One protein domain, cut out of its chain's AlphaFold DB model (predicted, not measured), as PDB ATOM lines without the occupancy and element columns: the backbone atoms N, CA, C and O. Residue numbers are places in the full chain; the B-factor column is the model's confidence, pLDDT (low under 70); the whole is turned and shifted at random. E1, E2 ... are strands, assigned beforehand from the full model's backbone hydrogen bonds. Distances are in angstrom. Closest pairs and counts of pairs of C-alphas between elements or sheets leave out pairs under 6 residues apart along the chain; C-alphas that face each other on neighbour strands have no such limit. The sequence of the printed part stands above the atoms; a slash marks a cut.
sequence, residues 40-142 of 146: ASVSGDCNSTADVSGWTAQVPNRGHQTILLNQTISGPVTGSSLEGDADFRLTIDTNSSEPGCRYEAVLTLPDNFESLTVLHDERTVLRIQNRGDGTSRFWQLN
ATOM      1  N   ALA A  40      20.212 -29.824 -21.958       72.69
ATOM      2  CA  ALA A  40      19.962 -28.777 -20.971       72.69
ATOM      3  C   ALA A  40      20.156 -29.313 -19.543       72.69
ATOM      4  O   ALA A  40      19.765 -30.438 -19.238       72.69
ATOM      5  N   SER A  41      20.738 -28.493 -18.671       70.06
ATOM      6  CA  SER A  41      20.792 -28.707 -17.224       70.06
ATOM      7  C   SER A  41      20.168 -27.503 -16.542       70.06
ATOM      8  O   SER A  41      20.660 -26.393 -16.729       70.06
ATOM      9  N   VAL A  42      19.117 -27.717 -15.756       71.00
ATOM     10  CA  VAL A  42      18.409 -26.659 -15.026       71.00
ATOM     11  C   VAL A  42      18.536 -26.920 -13.529       71.00
ATOM     12  O   VAL A  42      18.231 -28.014 -13.061       71.00
ATOM     13  N   SER A  43      18.980 -25.915 -12.782       67.44
ATOM     14  CA  SER A  43      19.013 -25.913 -11.317       67.44
ATOM     15  C   SER A  43      18.242 -24.711 -10.791       67.44
ATOM     16  O   SER A  43      18.272 -23.652 -11.414       67.44
ATOM     17  N   GLY A  44      17.570 -24.848  -9.648       68.56
ATOM     18  CA  GLY A  44      16.852 -23.737  -9.033       68.56
ATOM     19  C   GLY A  44      16.857 -23.792  -7.514       68.56
ATOM     20  O   GLY A  44      16.911 -24.873  -6.931       68.56
ATOM     21  N   ASP A  45      16.764 -22.614  -6.897       65.94
ATOM     22  CA  ASP A  45      16.759 -22.428  -5.446       65.94
ATOM     23  C   ASP A  45      15.606 -21.508  -5.016       65.94
ATOM     24  O   ASP A  45      15.411 -20.409  -5.550       65.94
ATOM     25  N   CYS A  46      14.853 -21.947  -4.002       63.88
ATOM     26  CA  CYS A  46      13.716 -21.225  -3.418       63.88
ATOM     27  C   CYS A  46      14.143 -20.491  -2.139       63.88
ATOM     28  O   CYS A  46      13.687 -20.817  -1.051       63.88
ATOM     29  N   ASN A  47      15.105 -19.569  -2.240       57.59
ATOM     30  CA  ASN A  47      15.456 -18.626  -1.161       57.59
ATOM     31  C   ASN A  47      16.370 -17.486  -1.657       57.59
ATOM     32  O   ASN A  47      17.180 -16.943  -0.905       57.59
ATOM     33  N   SER A  48      16.327 -17.174  -2.954       54.66
ATOM     34  CA  SER A  48      17.227 -16.199  -3.563       54.66
ATOM     35  C   SER A  48      16.563 -14.821  -3.568       54.66
ATOM     36  O   SER A  48      15.591 -14.598  -4.286       54.66
ATOM     37  N   THR A  49      17.086 -13.863  -2.797       45.91
ATOM     38  CA  THR A  49      16.812 -12.435  -3.039       45.91
ATOM     39  C   THR A  49      17.491 -12.042  -4.348       45.91
ATOM     40  O   THR A  49      18.665 -11.681  -4.354       45.91
ATOM     41  N   ALA A  50      16.784 -12.198  -5.466       46.94
ATOM     42  CA  ALA A  50      17.324 -11.929  -6.791       46.94
ATOM     43  C   ALA A  50      17.019 -10.491  -7.242       46.94
ATOM     44  O   ALA A  50      15.859 -10.109  -7.390       46.94
ATOM     45  N   ASP A  51      18.073  -9.724  -7.524       42.06
ATOM     46  CA  ASP A  51      17.996  -8.577  -8.426       42.06
ATOM     47  C   ASP A  51      17.662  -9.066  -9.844       42.06
ATOM     48  O   ASP A  51      18.252 -10.023 -10.357       42.06
ATOM     49  N   VAL A  52      16.702  -8.399 -10.484       45.78
ATOM     50  CA  VAL A  52      16.210  -8.728 -11.827       45.78
ATOM     51  C   VAL A  52      17.270  -8.354 -12.869       45.78
ATOM     52  O   VAL A  52      17.410  -7.184 -13.210       45.78
ATOM     53  N   SER A  53      18.013  -9.323 -13.410       48.62
ATOM     54  CA  SER A  53      18.635  -9.185 -14.739       48.62
ATOM     55  C   SER A  53      19.093 -10.533 -15.301       48.62
ATOM     56  O   SER A  53      19.908 -11.237 -14.703       48.62
ATOM     57  N   GLY A  54      18.568 -10.881 -16.476       51.97
ATOM     58  CA  GLY A  54      19.001 -12.045 -17.230       51.97
ATOM     59  C   GLY A  54      19.964 -11.637 -18.336       51.97
ATOM     60  O   GLY A  54      19.592 -10.988 -19.312       51.97
ATOM     61  N   TRP A  55      21.218 -12.033 -18.179       43.25
ATOM     62  CA  TRP A  55      22.200 -12.030 -19.252       43.25
ATOM     63  C   TRP A  55      22.492 -13.478 -19.581       43.25
ATOM     64  O   TRP A  55      22.727 -14.278 -18.675       43.25
ATOM     65  N   THR A  56      22.490 -13.810 -20.864       62.81
ATOM     66  CA  THR A  56      23.111 -15.049 -21.307       62.81
ATOM     67  C   THR A  56      24.513 -14.771 -21.808       62.81
ATOM     68  O   THR A  56      24.746 -13.735 -22.422       62.81
ATOM     69  N   ALA A  57      25.446 -15.668 -21.508       55.88
ATOM     70  CA  ALA A  57      26.796 -15.646 -22.046       55.88
ATOM     71  C   ALA A  57      27.015 -16.900 -22.897       55.88
ATOM     72  O   ALA A  57      26.606 -17.997 -22.507       55.88
ATOM     73  N   GLN A  58      27.664 -16.721 -24.048       64.19
ATOM     74  CA  GLN A  58      28.059 -17.810 -24.936       64.19
ATOM     75  C   GLN A  58      29.445 -18.343 -24.574       64.19
ATOM     76  O   GLN A  58      30.409 -17.575 -24.507       64.19
ATOM     77  N   VAL A  59      29.579 -19.665 -24.458       62.41
ATOM     78  CA  VAL A  59      30.889 -20.333 -24.476       62.41
ATOM     79  C   VAL A  59      31.007 -21.134 -25.776       62.41
ATOM     80  O   VAL A  59      30.264 -22.101 -25.957       62.41
ATOM     81  N   PRO A  60      31.891 -20.741 -26.710       62.78
ATOM     82  CA  PRO A  60      32.054 -21.467 -27.960       62.78
ATOM     83  C   PRO A  60      32.707 -22.833 -27.718       62.78
ATOM     84  O   PRO A  60      33.783 -22.927 -27.124       62.78
ATOM     85  N   ASN A  61      32.076 -23.883 -28.239       64.44
ATOM     86  CA  ASN A  61      32.637 -25.223 -28.373       64.44
ATOM     87  C   ASN A  61      32.618 -25.611 -29.866       64.44
ATOM     88  O   ASN A  61      31.880 -25.038 -30.663       64.44
ATOM     89  N   ARG A  62      33.456 -26.550 -30.312       71.62
ATOM     90  CA  ARG A  62      33.507 -26.904 -31.741       71.62
ATOM     91  C   ARG A  62      32.159 -27.489 -32.194       71.62
ATOM     92  O   ARG A  62      31.751 -28.538 -31.695       71.62
ATOM     93  N   GLY A  63      31.497 -26.804 -33.130       73.56
ATOM     94  CA  GLY A  63      30.193 -27.175 -33.700       73.56
ATOM     95  C   GLY A  63      28.988 -26.945 -32.782       73.56
ATOM     96  O   GLY A  63      27.877 -27.317 -33.143       73.56
ATOM     97  N   HIS A  64      29.190 -26.376 -31.589       77.06
ATOM     98  CA  HIS A  64      28.140 -26.226 -30.584       77.06
ATOM     99  C   HIS A  64      28.305 -24.936 -29.785       77.06
ATOM    100  O   HIS A  64      29.416 -24.481 -29.507       77.06
ATOM    101  N   GLN A  65      27.189 -24.370 -29.354       75.50
ATOM    102  CA  GLN A  65      27.140 -23.189 -28.509       75.50
ATOM    103  C   GLN A  65      26.556 -23.560 -27.151       75.50
ATOM    104  O   GLN A  65      25.500 -24.192 -27.069       75.50
ATOM    105  N   THR A  66      27.237 -23.149 -26.082       76.44
ATOM    106  CA  THR A  66      26.675 -23.224 -24.734       76.44
ATOM    107  C   THR A  66      26.005 -21.899 -24.388       76.44
ATOM    108  O   THR A  66      26.660 -20.857 -24.403       76.44
ATOM    109  N   ILE A  67      24.713 -21.955 -24.076       76.00
ATOM    110  CA  ILE A  67      23.865 -20.829 -23.683       76.00
ATOM    111  C   ILE A  67      23.607 -20.943 -22.181       76.00
ATOM    112  O   ILE A  67      23.022 -21.921 -21.717       76.00
ATOM    113  N   LEU A  68      24.036 -19.939 -21.421       74.12
ATOM    114  CA  LEU A  68      23.737 -19.824 -19.991       74.12
ATOM    115  C   LEU A  68      22.503 -18.948 -19.803       74.12
ATOM    116  O   LEU A  68      22.518 -17.815 -20.253       74.12
ATOM    117  N   LEU A  69      21.446 -19.419 -19.159       73.81
ATOM    118  CA  LEU A  69      20.280 -18.610 -18.814       73.81
ATOM    119  C   LEU A  69      20.268 -18.373 -17.312       73.81
ATOM    120  O   LEU A  69      20.368 -19.315 -16.532       73.81
ATOM    121  N   ASN A  70      20.095 -17.117 -16.927       68.44
ATOM    122  CA  ASN A  70      19.863 -16.715 -15.552       68.44
ATOM    123  C   ASN A  70      18.543 -15.944 -15.525       68.44
ATOM    124  O   ASN A  70      18.473 -14.833 -16.048       68.44
ATOM    125  N   GLN A  71      17.491 -16.557 -14.997       65.94
ATOM    126  CA  GLN A  71      16.148 -15.984 -14.988       65.94
ATOM    127  C   GLN A  71      15.470 -16.237 -13.635       65.94
ATOM    128  O   GLN A  71      15.858 -17.107 -12.851       65.94
ATOM    129  N   THR A  72      14.437 -15.447 -13.362       62.75
ATOM    130  CA  THR A  72      13.595 -15.571 -12.168       62.75
ATOM    131  C   THR A  72      12.206 -16.012 -12.619       62.75
ATOM    132  O   THR A  72      11.554 -15.304 -13.381       62.75
ATOM    133  N   ILE A  73      11.764 -17.185 -12.169       62.19
ATOM    134  CA  ILE A  73      10.410 -17.726 -12.391       62.19
ATOM    135  C   ILE A  73       9.779 -18.004 -11.035       62.19
ATOM    136  O   ILE A  73      10.449 -18.002 -10.007       62.19
ATOM    137  N   SER A  74       8.468 -18.208 -11.014       64.56
ATOM    138  CA  SER A  74       7.780 -18.615  -9.793       64.56
ATOM    139  C   SER A  74       7.873 -20.129  -9.634       64.56
ATOM    140  O   SER A  74       7.409 -20.831 -10.519       64.56
ATOM    141  N   GLY A  75       8.416 -20.605  -8.514       65.00
ATOM    142  CA  GLY A  75       8.345 -22.011  -8.122       65.00
ATOM    143  C   GLY A  75       9.635 -22.834  -8.163       65.00
ATOM    144  O   GLY A  75      10.563 -22.519  -8.913       65.00
ATOM    145  N   PRO A  76       9.696 -23.933  -7.381       72.62
ATOM    146  CA  PRO A  76      10.753 -24.934  -7.485       72.62
ATOM    147  C   PRO A  76      10.626 -25.728  -8.787       72.62
ATOM    148  O   PRO A  76       9.561 -26.275  -9.078       72.62
ATOM    149  N   VAL A  77      11.737 -25.854  -9.519       78.06
ATOM    150  CA  VAL A  77      11.830 -26.672 -10.739       78.06
ATOM    151  C   VAL A  77      11.609 -28.147 -10.399       78.06
ATOM    152  O   VAL A  77      12.292 -28.707  -9.542       78.06
ATOM    153  N   THR A  78      10.670 -28.785 -11.088       81.44
ATOM    154  CA  THR A  78      10.362 -30.220 -10.970       81.44
ATOM    155  C   THR A  78      10.827 -31.014 -12.176       81.44
ATOM    156  O   THR A  78      11.090 -32.212 -12.061       81.44
ATOM    157  N   GLY A  79      10.952 -30.354 -13.323       77.00
ATOM    158  CA  GLY A  79      11.328 -30.978 -14.574       77.00
ATOM    159  C   GLY A  79      11.874 -29.968 -15.565       77.00
ATOM    160  O   GLY A  79      11.605 -28.768 -15.495       77.00
ATOM    161  N   SER A  80      12.672 -30.477 -16.497       82.00
ATOM    162  CA  SER A  80      13.002 -29.739 -17.706       82.00
ATOM    163  C   SER A  80      13.147 -30.695 -18.879       82.00
ATOM    164  O   SER A  80      13.599 -31.830 -18.712       82.00
ATOM    165  N   SER A  81      12.767 -30.233 -20.063       83.75
ATOM    166  CA  SER A  81      12.958 -30.958 -21.314       83.75
ATOM    167  C   SER A  81      13.460 -30.015 -22.397       83.75
ATOM    168  O   SER A  81      13.120 -28.833 -22.419       83.75
ATOM    169  N   LEU A  82      14.298 -30.538 -23.286       84.75
ATOM    170  CA  LEU A  82      14.794 -29.816 -24.449       84.75
ATOM    171  C   LEU A  82      14.462 -30.624 -25.695       84.75
ATOM    172  O   LEU A  82      14.868 -31.778 -25.817       84.75
ATOM    173  N   GLU A  83      13.735 -30.004 -26.612       88.06
ATOM    174  CA  GLU A  83      13.273 -30.626 -27.849       88.06
ATOM    175  C   GLU A  83      13.539 -29.707 -29.039       88.06
ATOM    176  O   GLU A  83      13.618 -28.488 -28.881       88.06
ATOM    177  N   GLY A  84      13.634 -30.282 -30.236       86.94
ATOM    178  CA  GLY A  84      13.833 -29.554 -31.488       86.94
ATOM    179  C   GLY A  84      15.139 -29.921 -32.189       86.94
ATOM    180  O   GLY A  84      15.952 -30.673 -31.656       86.94
ATOM    181  N   ASP A  85      15.306 -29.372 -33.392       80.25
ATOM    182  CA  ASP A  85      16.457 -29.625 -34.272       80.25
ATOM    183  C   ASP A  85      17.131 -28.321 -34.737       80.25
ATOM    184  O   ASP A  85      18.355 -28.208 -34.717       80.25
ATOM    185  N   ALA A  86      16.332 -27.322 -35.126       84.69
ATOM    186  CA  ALA A  86      16.780 -25.972 -35.493       84.69
ATOM    187  C   ALA A  86      16.065 -24.906 -34.646       84.69
ATOM    188  O   ALA A  86      16.704 -24.011 -34.095       84.69
ATOM    189  N   ASP A  87      14.750 -25.055 -34.475       87.75
ATOM    190  CA  ASP A  87      13.958 -24.337 -33.482       87.75
ATOM    191  C   ASP A  87      13.865 -25.163 -32.198       87.75
ATOM    192  O   ASP A  87      13.050 -26.082 -32.079       87.75
ATOM    193  N   PHE A  88      14.722 -24.846 -31.233       87.81
ATOM    194  CA  PHE A  88      14.753 -25.520 -29.945       87.81
ATOM    195  C   PHE A  88      13.717 -24.959 -28.982       87.81
ATOM    196  O   PHE A  88      13.438 -23.757 -28.931       87.81
ATOM    197  N   ARG A  89      13.196 -25.849 -28.148       87.69
ATOM    198  CA  ARG A  89      12.240 -25.551 -27.097       87.69
ATOM    199  C   ARG A  89      12.716 -26.148 -25.781       87.69
ATOM    200  O   ARG A  89      12.748 -27.366 -25.642       87.69
ATOM    201  N   LEU A  90      13.075 -25.282 -24.834       86.56
ATOM    202  CA  LEU A  90      13.325 -25.651 -23.442       86.56
ATOM    203  C   LEU A  90      12.031 -25.459 -22.652       86.56
ATOM    204  O   LEU A  90      11.573 -24.328 -22.515       86.56
ATOM    205  N   THR A  91      11.470 -26.531 -22.113       85.62
ATOM    206  CA  THR A  91      10.352 -26.468 -21.166       85.62
ATOM    207  C   THR A  91      10.891 -26.638 -19.753       85.62
ATOM    208  O   THR A  91      11.732 -27.503 -19.515       85.62
ATOM    209  N   ILE A  92      10.432 -25.793 -18.835       83.56
ATOM    210  CA  ILE A  92      10.720 -25.853 -17.403       83.56
ATOM    211  C   ILE A  92       9.378 -25.951 -16.678       83.56
ATOM    212  O   ILE A  92       8.535 -25.065 -16.829       83.56
ATOM    213  N   ASP A  93       9.212 -27.012 -15.897       82.12
ATOM    214  CA  ASP A  93       8.014 -27.266 -15.099       82.12
ATOM    215  C   ASP A  93       8.304 -26.983 -13.622       82.12
ATOM    216  O   ASP A  93       9.396 -27.296 -13.128       82.12
ATOM    217  N   THR A  94       7.327 -26.422 -12.905       79.88
ATOM    218  CA  THR A  94       7.422 -26.179 -11.458       79.88
ATOM    219  C   THR A  94       6.317 -26.869 -10.655       79.88
ATOM    220  O   THR A  94       5.290 -27.287 -11.187       79.88
ATOM    221  N   ASN A  95       6.537 -27.064  -9.347       71.75
ATOM    222  CA  ASN A  95       5.556 -27.722  -8.459       71.75
ATOM    223  C   ASN A  95       4.493 -26.752  -7.913       71.75
ATOM    224  O   ASN A  95       3.395 -27.150  -7.528       71.75
ATOM    225  N   SER A  96       4.841 -25.473  -7.797       71.06
ATOM    226  CA  SER A  96       4.021 -24.462  -7.137       71.06
ATOM    227  C   SER A  96       4.432 -23.071  -7.597       71.06
ATOM    228  O   SER A  96       5.594 -22.834  -7.887       71.06
ATOM    229  N   SER A  97       3.508 -22.112  -7.609       69.50
ATOM    230  CA  SER A  97       3.818 -20.721  -7.968       69.50
ATOM    231  C   SER A  97       4.341 -19.924  -6.765       69.50
ATOM    232  O   SER A  97       3.734 -18.933  -6.357       69.50
ATOM    233  N   GLU A  98       5.446 -20.365  -6.162       68.06
ATOM    234  CA  GLU A  98       6.106 -19.605  -5.094       68.06
ATOM    235  C   GLU A  98       6.914 -18.432  -5.676       68.06
ATOM    236  O   GLU A  98       7.721 -18.625  -6.589       68.06
ATOM    237  N   PRO A  99       6.715 -17.190  -5.201       66.19
ATOM    238  CA  PRO A  99       7.507 -16.055  -5.659       66.19
ATOM    239  C   PRO A  99       8.932 -16.102  -5.079       66.19
ATOM    240  O   PRO A  99       9.137 -16.544  -3.952       66.19
ATOM    241  N   GLY A 100       9.913 -15.572  -5.818       63.31
ATOM    242  CA  GLY A 100      11.303 -15.440  -5.346       63.31
ATOM    243  C   GLY A 100      12.225 -16.620  -5.677       63.31
ATOM    244  O   GLY A 100      13.324 -16.715  -5.131       63.31
ATOM    245  N   CYS A 101      11.804 -17.515  -6.570       68.81
ATOM    246  CA  CYS A 101      12.634 -18.614  -7.047       68.81
ATOM    247  C   CYS A 101      13.535 -18.146  -8.197       68.81
ATOM    248  O   CYS A 101      13.113 -17.441  -9.118       68.81
ATOM    249  N   ARG A 102      14.804 -18.544  -8.156       69.44
ATOM    250  CA  ARG A 102      15.756 -18.295  -9.240       69.44
ATOM    251  C   ARG A 102      16.192 -19.620  -9.830       69.44
ATOM    252  O   ARG A 102      16.385 -20.585  -9.094       69.44
ATOM    253  N   TYR A 103      16.365 -19.634 -11.144       69.06
ATOM    254  CA  TYR A 103      16.875 -20.786 -11.865       69.06
ATOM    255  C   TYR A 103      18.021 -20.384 -12.777       69.06
ATOM    256  O   TYR A 103      18.060 -19.299 -13.365       69.06
ATOM    257  N   GLU A 104      18.953 -21.313 -12.894       72.00
ATOM    258  CA  GLU A 104      20.071 -21.245 -13.809       72.00
ATOM    259  C   GLU A 104      19.953 -22.437 -14.751       72.00
ATOM    260  O   GLU A 104      19.796 -23.578 -14.312       72.00
ATOM    261  N   ALA A 105      19.968 -22.167 -16.055       73.62
ATOM    262  CA  ALA A 105      19.934 -23.204 -17.074       73.62
ATOM    263  C   ALA A 105      21.182 -23.130 -17.947       73.62
ATOM    264  O   ALA A 105      21.526 -22.075 -18.474       73.62
ATOM    265  N   VAL A 106      21.846 -24.261 -18.136       78.19
ATOM    266  CA  VAL A 106      22.962 -24.418 -19.067       78.19
ATOM    267  C   VAL A 106      22.471 -25.270 -20.224       78.19
ATOM    268  O   VAL A 106      22.158 -26.442 -20.026       78.19
ATOM    269  N   LEU A 107      22.396 -24.699 -21.423       80.00
ATOM    270  CA  LEU A 107      22.008 -25.415 -22.635       80.00
ATOM    271  C   LEU A 107      23.203 -25.561 -23.563       80.00
ATOM    272  O   LEU A 107      23.974 -24.621 -23.720       80.00
ATOM    273  N   THR A 108      23.332 -26.707 -24.222       82.19
ATOM    274  CA  THR A 108      24.272 -26.900 -25.329       82.19
ATOM    275  C   THR A 108      23.486 -27.225 -26.589       82.19
ATOM    276  O   THR A 108      22.842 -28.273 -26.659       82.19
ATOM    277  N   LEU A 109      23.541 -26.322 -27.568       84.19
ATOM    278  CA  LEU A 109      22.850 -26.424 -28.854       84.19
ATOM    279  C   LEU A 109      23.865 -26.471 -30.010       84.19
ATOM    280  O   LEU A 109      24.991 -25.999 -29.841       84.19
ATOM    281  N   PRO A 110      23.499 -27.008 -31.186       82.88
ATOM    282  CA  PRO A 110      24.271 -26.830 -32.418       82.88
ATOM    283  C   PRO A 110      24.507 -25.347 -32.722       82.88
ATOM    284  O   PRO A 110      23.640 -24.518 -32.462       82.88
ATOM    285  N   ASP A 111      25.661 -24.985 -33.279       80.69
ATOM    286  CA  ASP A 111      25.991 -23.583 -33.584       80.69
ATOM    287  C   ASP A 111      25.135 -22.948 -34.694       80.69
ATOM    288  O   ASP A 111      25.056 -21.722 -34.802       80.69
ATOM    289  N   ASN A 112      24.462 -23.785 -35.474       81.38
ATOM    290  CA  ASN A 112      23.561 -23.435 -36.556       81.38
ATOM    291  C   ASN A 112      22.076 -23.493 -36.164       81.38
ATOM    292  O   ASN A 112      21.233 -23.477 -37.058       81.38
ATOM    293  N   PHE A 113      21.738 -23.581 -34.869       84.75
ATOM    294  CA  PHE A 113      20.341 -23.475 -34.439       84.75
ATOM    295  C   PHE A 113      19.722 -22.161 -34.935       84.75
ATOM    296  O   PHE A 113      20.435 -21.172 -35.050       84.75
ATOM    297  N   GLU A 114      18.424 -22.117 -35.210       86.19
ATOM    298  CA  GLU A 114      17.739 -20.902 -35.672       86.19
ATOM    299  C   GLU A 114      17.175 -20.105 -34.496       86.19
ATOM    300  O   GLU A 114      17.394 -18.893 -34.373       86.19
ATOM    301  N   SER A 115      16.468 -20.780 -33.587       86.31
ATOM    302  CA  SER A 115      15.907 -20.137 -32.404       86.31
ATOM    303  C   SER A 115      15.836 -21.062 -31.191       86.31
ATOM    304  O   SER A 115      15.820 -22.281 -31.315       86.31
ATOM    305  N   LEU A 116      15.825 -20.470 -29.997       85.44
ATOM    306  CA  LEU A 116      15.576 -21.143 -28.726       85.44
ATOM    307  C   LEU A 116      14.403 -20.447 -28.041       85.44
ATOM    308  O   LEU A 116      14.476 -19.259 -27.726       85.44
ATOM    309  N   THR A 117      13.335 -21.186 -27.782       87.62
ATOM    310  CA  THR A 117      12.183 -20.721 -27.009       87.62
ATOM    311  C   THR A 117      12.204 -21.388 -25.643       87.62
ATOM    312  O   THR A 117      12.305 -22.608 -25.553       87.62
ATOM    313  N   VAL A 118      12.096 -20.601 -24.576       83.38
ATOM    314  CA  VAL A 118      12.001 -21.112 -23.206       83.38
ATOM    315  C   VAL A 118      10.573 -20.947 -22.722       83.38
ATOM    316  O   VAL A 118      10.017 -19.844 -22.767       83.38
ATOM    317  N   LEU A 119       9.990 -22.051 -22.273       83.56
ATOM    318  CA  LEU A 119       8.676 -22.107 -21.669       83.56
ATOM    319  C   LEU A 119       8.815 -22.399 -20.181       83.56
ATOM    320  O   LEU A 119       9.623 -23.227 -19.772       83.56
ATOM    321  N   HIS A 120       7.989 -21.719 -19.403       80.75
ATOM    322  CA  HIS A 120       7.797 -21.940 -17.984       80.75
ATOM    323  C   HIS A 120       6.323 -22.250 -17.744       80.75
ATOM    324  O   HIS A 120       5.485 -21.406 -18.075       80.75
ATOM    325  N   ASP A 121       6.009 -23.438 -17.226       82.25
ATOM    326  CA  ASP A 121       4.630 -23.924 -17.056       82.25
ATOM    327  C   ASP A 121       3.775 -23.655 -18.318       82.25
ATOM    328  O   ASP A 121       2.755 -22.962 -18.285       82.25
ATOM    329  N   GLU A 122       4.272 -24.113 -19.475       83.81
ATOM    330  CA  GLU A 122       3.683 -23.933 -20.818       83.81
ATOM    331  C   GLU A 122       3.613 -22.486 -21.355       83.81
ATOM    332  O   GLU A 122       3.144 -22.255 -22.473       83.81
ATOM    333  N   ARG A 123       4.122 -21.489 -20.626       81.12
ATOM    334  CA  ARG A 123       4.141 -20.086 -21.071       81.12
ATOM    335  C   ARG A 123       5.504 -19.688 -21.596       81.12
ATOM    336  O   ARG A 123       6.508 -19.866 -20.917       81.12
ATOM    337  N   THR A 124       5.557 -19.075 -22.774       81.69
ATOM    338  CA  THR A 124       6.809 -18.516 -23.295       81.69
ATOM    339  C   THR A 124       7.294 -17.372 -22.411       81.69
ATOM    340  O   THR A 124       6.625 -16.349 -22.293       81.69
ATOM    341  N   VAL A 125       8.481 -17.540 -21.833       76.62
ATOM    342  CA  VAL A 125       9.147 -16.525 -21.000       76.62
ATOM    343  C   VAL A 125      10.346 -15.894 -21.694       76.62
ATOM    344  O   VAL A 125      10.780 -14.810 -21.320       76.62
ATOM    345  N   LEU A 126      10.896 -16.559 -22.712       77.50
ATOM    346  CA  LEU A 126      12.050 -16.071 -23.452       77.50
ATOM    347  C   LEU A 126      12.089 -16.666 -24.855       77.50
ATOM    348  O   LEU A 126      11.776 -17.839 -25.056       77.50
ATOM    349  N   ARG A 127      12.555 -15.866 -25.815       80.88
ATOM    350  CA  ARG A 127      12.936 -16.341 -27.141       80.88
ATOM    351  C   ARG A 127      14.274 -15.733 -27.551       80.88
ATOM    352  O   ARG A 127      14.429 -14.517 -27.528       80.88
ATOM    353  N   ILE A 128      15.219 -16.578 -27.941       79.06
ATOM    354  CA  ILE A 128      16.533 -16.202 -28.470       79.06
ATOM    355  C   ILE A 128      16.551 -16.564 -29.953       79.06
ATOM    356  O   ILE A 128      16.195 -17.681 -30.318       79.06
ATOM    357  N   GLN A 129      16.967 -15.631 -30.808       82.12
ATOM    358  CA  GLN A 129      17.247 -15.912 -32.217       82.12
ATOM    359  C   GLN A 129      18.754 -15.967 -32.435       82.12
ATOM    360  O   GLN A 129      19.483 -15.063 -32.009       82.12
ATOM    361  N   ASN A 130      19.220 -17.005 -33.122       77.19
ATOM    362  CA  ASN A 130      20.595 -17.072 -33.574       77.19
ATOM    363  C   ASN A 130      20.740 -16.206 -34.827       77.19
ATOM    364  O   ASN A 130      20.207 -16.521 -35.888       77.19
ATOM    365  N   ARG A 131      21.457 -15.088 -34.710       73.69
ATOM    366  CA  ARG A 131      21.677 -14.179 -35.844       73.69
ATOM    367  C   ARG A 131      22.785 -14.652 -36.787       73.69
ATOM    368  O   ARG A 131      23.044 -13.986 -37.783       73.69
ATOM    369  N   GLY A 132      23.454 -15.768 -36.478       65.81
ATOM    370  CA  GLY A 132      24.527 -16.339 -37.297       65.81
ATOM    371  C   GLY A 132      25.791 -15.475 -37.389       65.81
ATOM    372  O   GLY A 132      26.743 -15.853 -38.064       65.81
ATOM    373  N   ASP A 133      25.827 -14.325 -36.709       62.97
ATOM    374  CA  ASP A 133      26.938 -13.374 -36.751       62.97
ATOM    375  C   ASP A 133      28.101 -13.763 -35.827       62.97
ATOM    376  O   ASP A 133      29.194 -13.213 -35.954       62.97
ATOM    377  N   GLY A 134      27.897 -14.717 -34.908       55.50
ATOM    378  CA  GLY A 134      28.911 -15.202 -33.961       55.50
ATOM    379  C   GLY A 134      29.462 -14.127 -33.008       55.50
ATOM    380  O   GLY A 134      30.370 -14.400 -32.220       55.50
ATOM    381  N   THR A 135      28.947 -12.896 -33.075       46.97
ATOM    382  CA  THR A 135      29.409 -11.728 -32.313       46.97
ATOM    383  C   THR A 135      28.543 -11.454 -31.092       46.97
ATOM    384  O   THR A 135      29.001 -10.777 -30.169       46.97
ATOM    385  N   SER A 136      27.333 -12.014 -31.041       51.62
ATOM    386  CA  SER A 136      26.391 -11.870 -29.926       51.62
ATOM    387  C   SER A 136      26.816 -12.699 -28.703       51.62
ATOM    388  O   SER A 136      26.108 -13.593 -28.264       51.62
ATOM    389  N   ARG A 137      27.984 -12.394 -28.120       55.50
ATOM    390  CA  ARG A 137      28.546 -13.083 -26.935       55.50
ATOM    391  C   ARG A 137      27.669 -12.966 -25.691       55.50
ATOM    392  O   ARG A 137      27.832 -13.749 -24.757       55.50
ATOM    393  N   PHE A 138      26.771 -11.984 -25.707       53.34
ATOM    394  CA  PHE A 138      25.750 -11.770 -24.707       53.34
ATOM    395  C   PHE A 138      24.420 -11.499 -25.395       53.34
ATOM    396  O   PHE A 138      24.348 -10.628 -26.264       53.34
ATOM    397  N   TRP A 139      23.370 -12.203 -24.985       58.56
ATOM    398  CA  TRP A 139      22.005 -11.816 -25.323       58.56
ATOM    399  C   TRP A 139      21.302 -11.319 -24.069       58.56
ATOM    400  O   TRP A 139      21.388 -11.919 -22.993       58.56
ATOM    401  N   GLN A 140      20.630 -10.187 -24.213       54.34
ATOM    402  CA  GLN A 140      19.849  -9.608 -23.140       54.34
ATOM    403  C   GLN A 140      18.530 -10.378 -23.051       54.34
ATOM    404  O   GLN A 140      17.774 -10.462 -24.020       54.34
ATOM    405  N   LEU A 141      18.276 -10.993 -21.899       57.41
ATOM    406  CA  LEU A 141      17.050 -11.737 -21.639       57.41
ATOM    407  C   LEU A 141      15.989 -10.730 -21.186       57.41
ATOM    408  O   LEU A 141      15.782 -10.558 -19.991       57.41
ATOM    409  N   ASN A 142      15.450  -9.972 -22.148       47.38
ATOM    410  CA  ASN A 142      14.213  -9.174 -22.114       47.38
ATOM    411  C   ASN A 142      14.298  -8.055 -23.163       47.38
ATOM    412  O   ASN A 142      14.638  -6.918 -22.858       47.38
TER     413      ASN A 142
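Overview. This is residues 40 to 142 of the 146 residues of an uncharacterized protein of Halomicrobium sp. ZPS1 (UniProt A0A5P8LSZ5). Two twisted sheets lie face to face as a sandwich, with E1, E6, E3, E2 and E9 in one layer and E4, E5, E7 and E8 in the other. The chain changes layers at the links E3 to E4, E5 to E6, E6 to E7 and E8 to E9. The printed part has 103 residues, with nine named strands, E1 to E9 in chain order, and no named helix: all strand. The first sheet runs E1, E6, E3, E2, E9, antiparallel, and the second E4, E5, E7, E8, mixed. The whole is compact, with a radius of gyration of the C-alphas of 13.4 A and spans of 38 by 26 by 20 A.

Arrangement. Start at E1, residues 40 to 45, antiparallel to E6, residues 101 to 110; N 41 and O 106 are 2.8 A apart. E6 is antiparallel to E3, residues 64 to 73, with N 69 and O 105 2.7 A apart. E3 forms a hairpin with E2, residues 54 to 61; look at N 61 and O 64, 3.0 A. E2 is antiparallel to E9, residues 138 to 141, with N 141 and O 54 2.9 A apart. Next find the hairpin of E4, residues 77 to 83, and E5, residues 87 to 94, with N 91 and O 81 at 2.8 A. E5 is parallel to E7, residues 115 to 120; N 90 and O 117 are 2.9 A apart. E7 and E8, residues 123 to 129, form a hairpin, with N 118 and O 126 at 2.8 A. Between the sheets, the closest C-alphas of E1 and E4 are those of Gly 44 and Val 77, 6.1 A.

Along the chain. Find C-alpha 40 at (19.962, -28.777, -20.971), where E1 begins. E6 runs 29.1 A from C-alpha 101 at (12.634, -18.614, -7.047), and E3 spans 26.8 A. E9 ends at C-alpha 141, (17.050, -11.737, -21.639).

Size, cuts and confidence. The C-alphas farthest apart, those of Ser 96 and Asp 133, are 39.1 A apart. The printed part has no cut and no long link. Mean pLDDT of the printed part is 71.4; residues 43 to 61, 70 to 75, 97 to 103 and 132 to 142 are under 70.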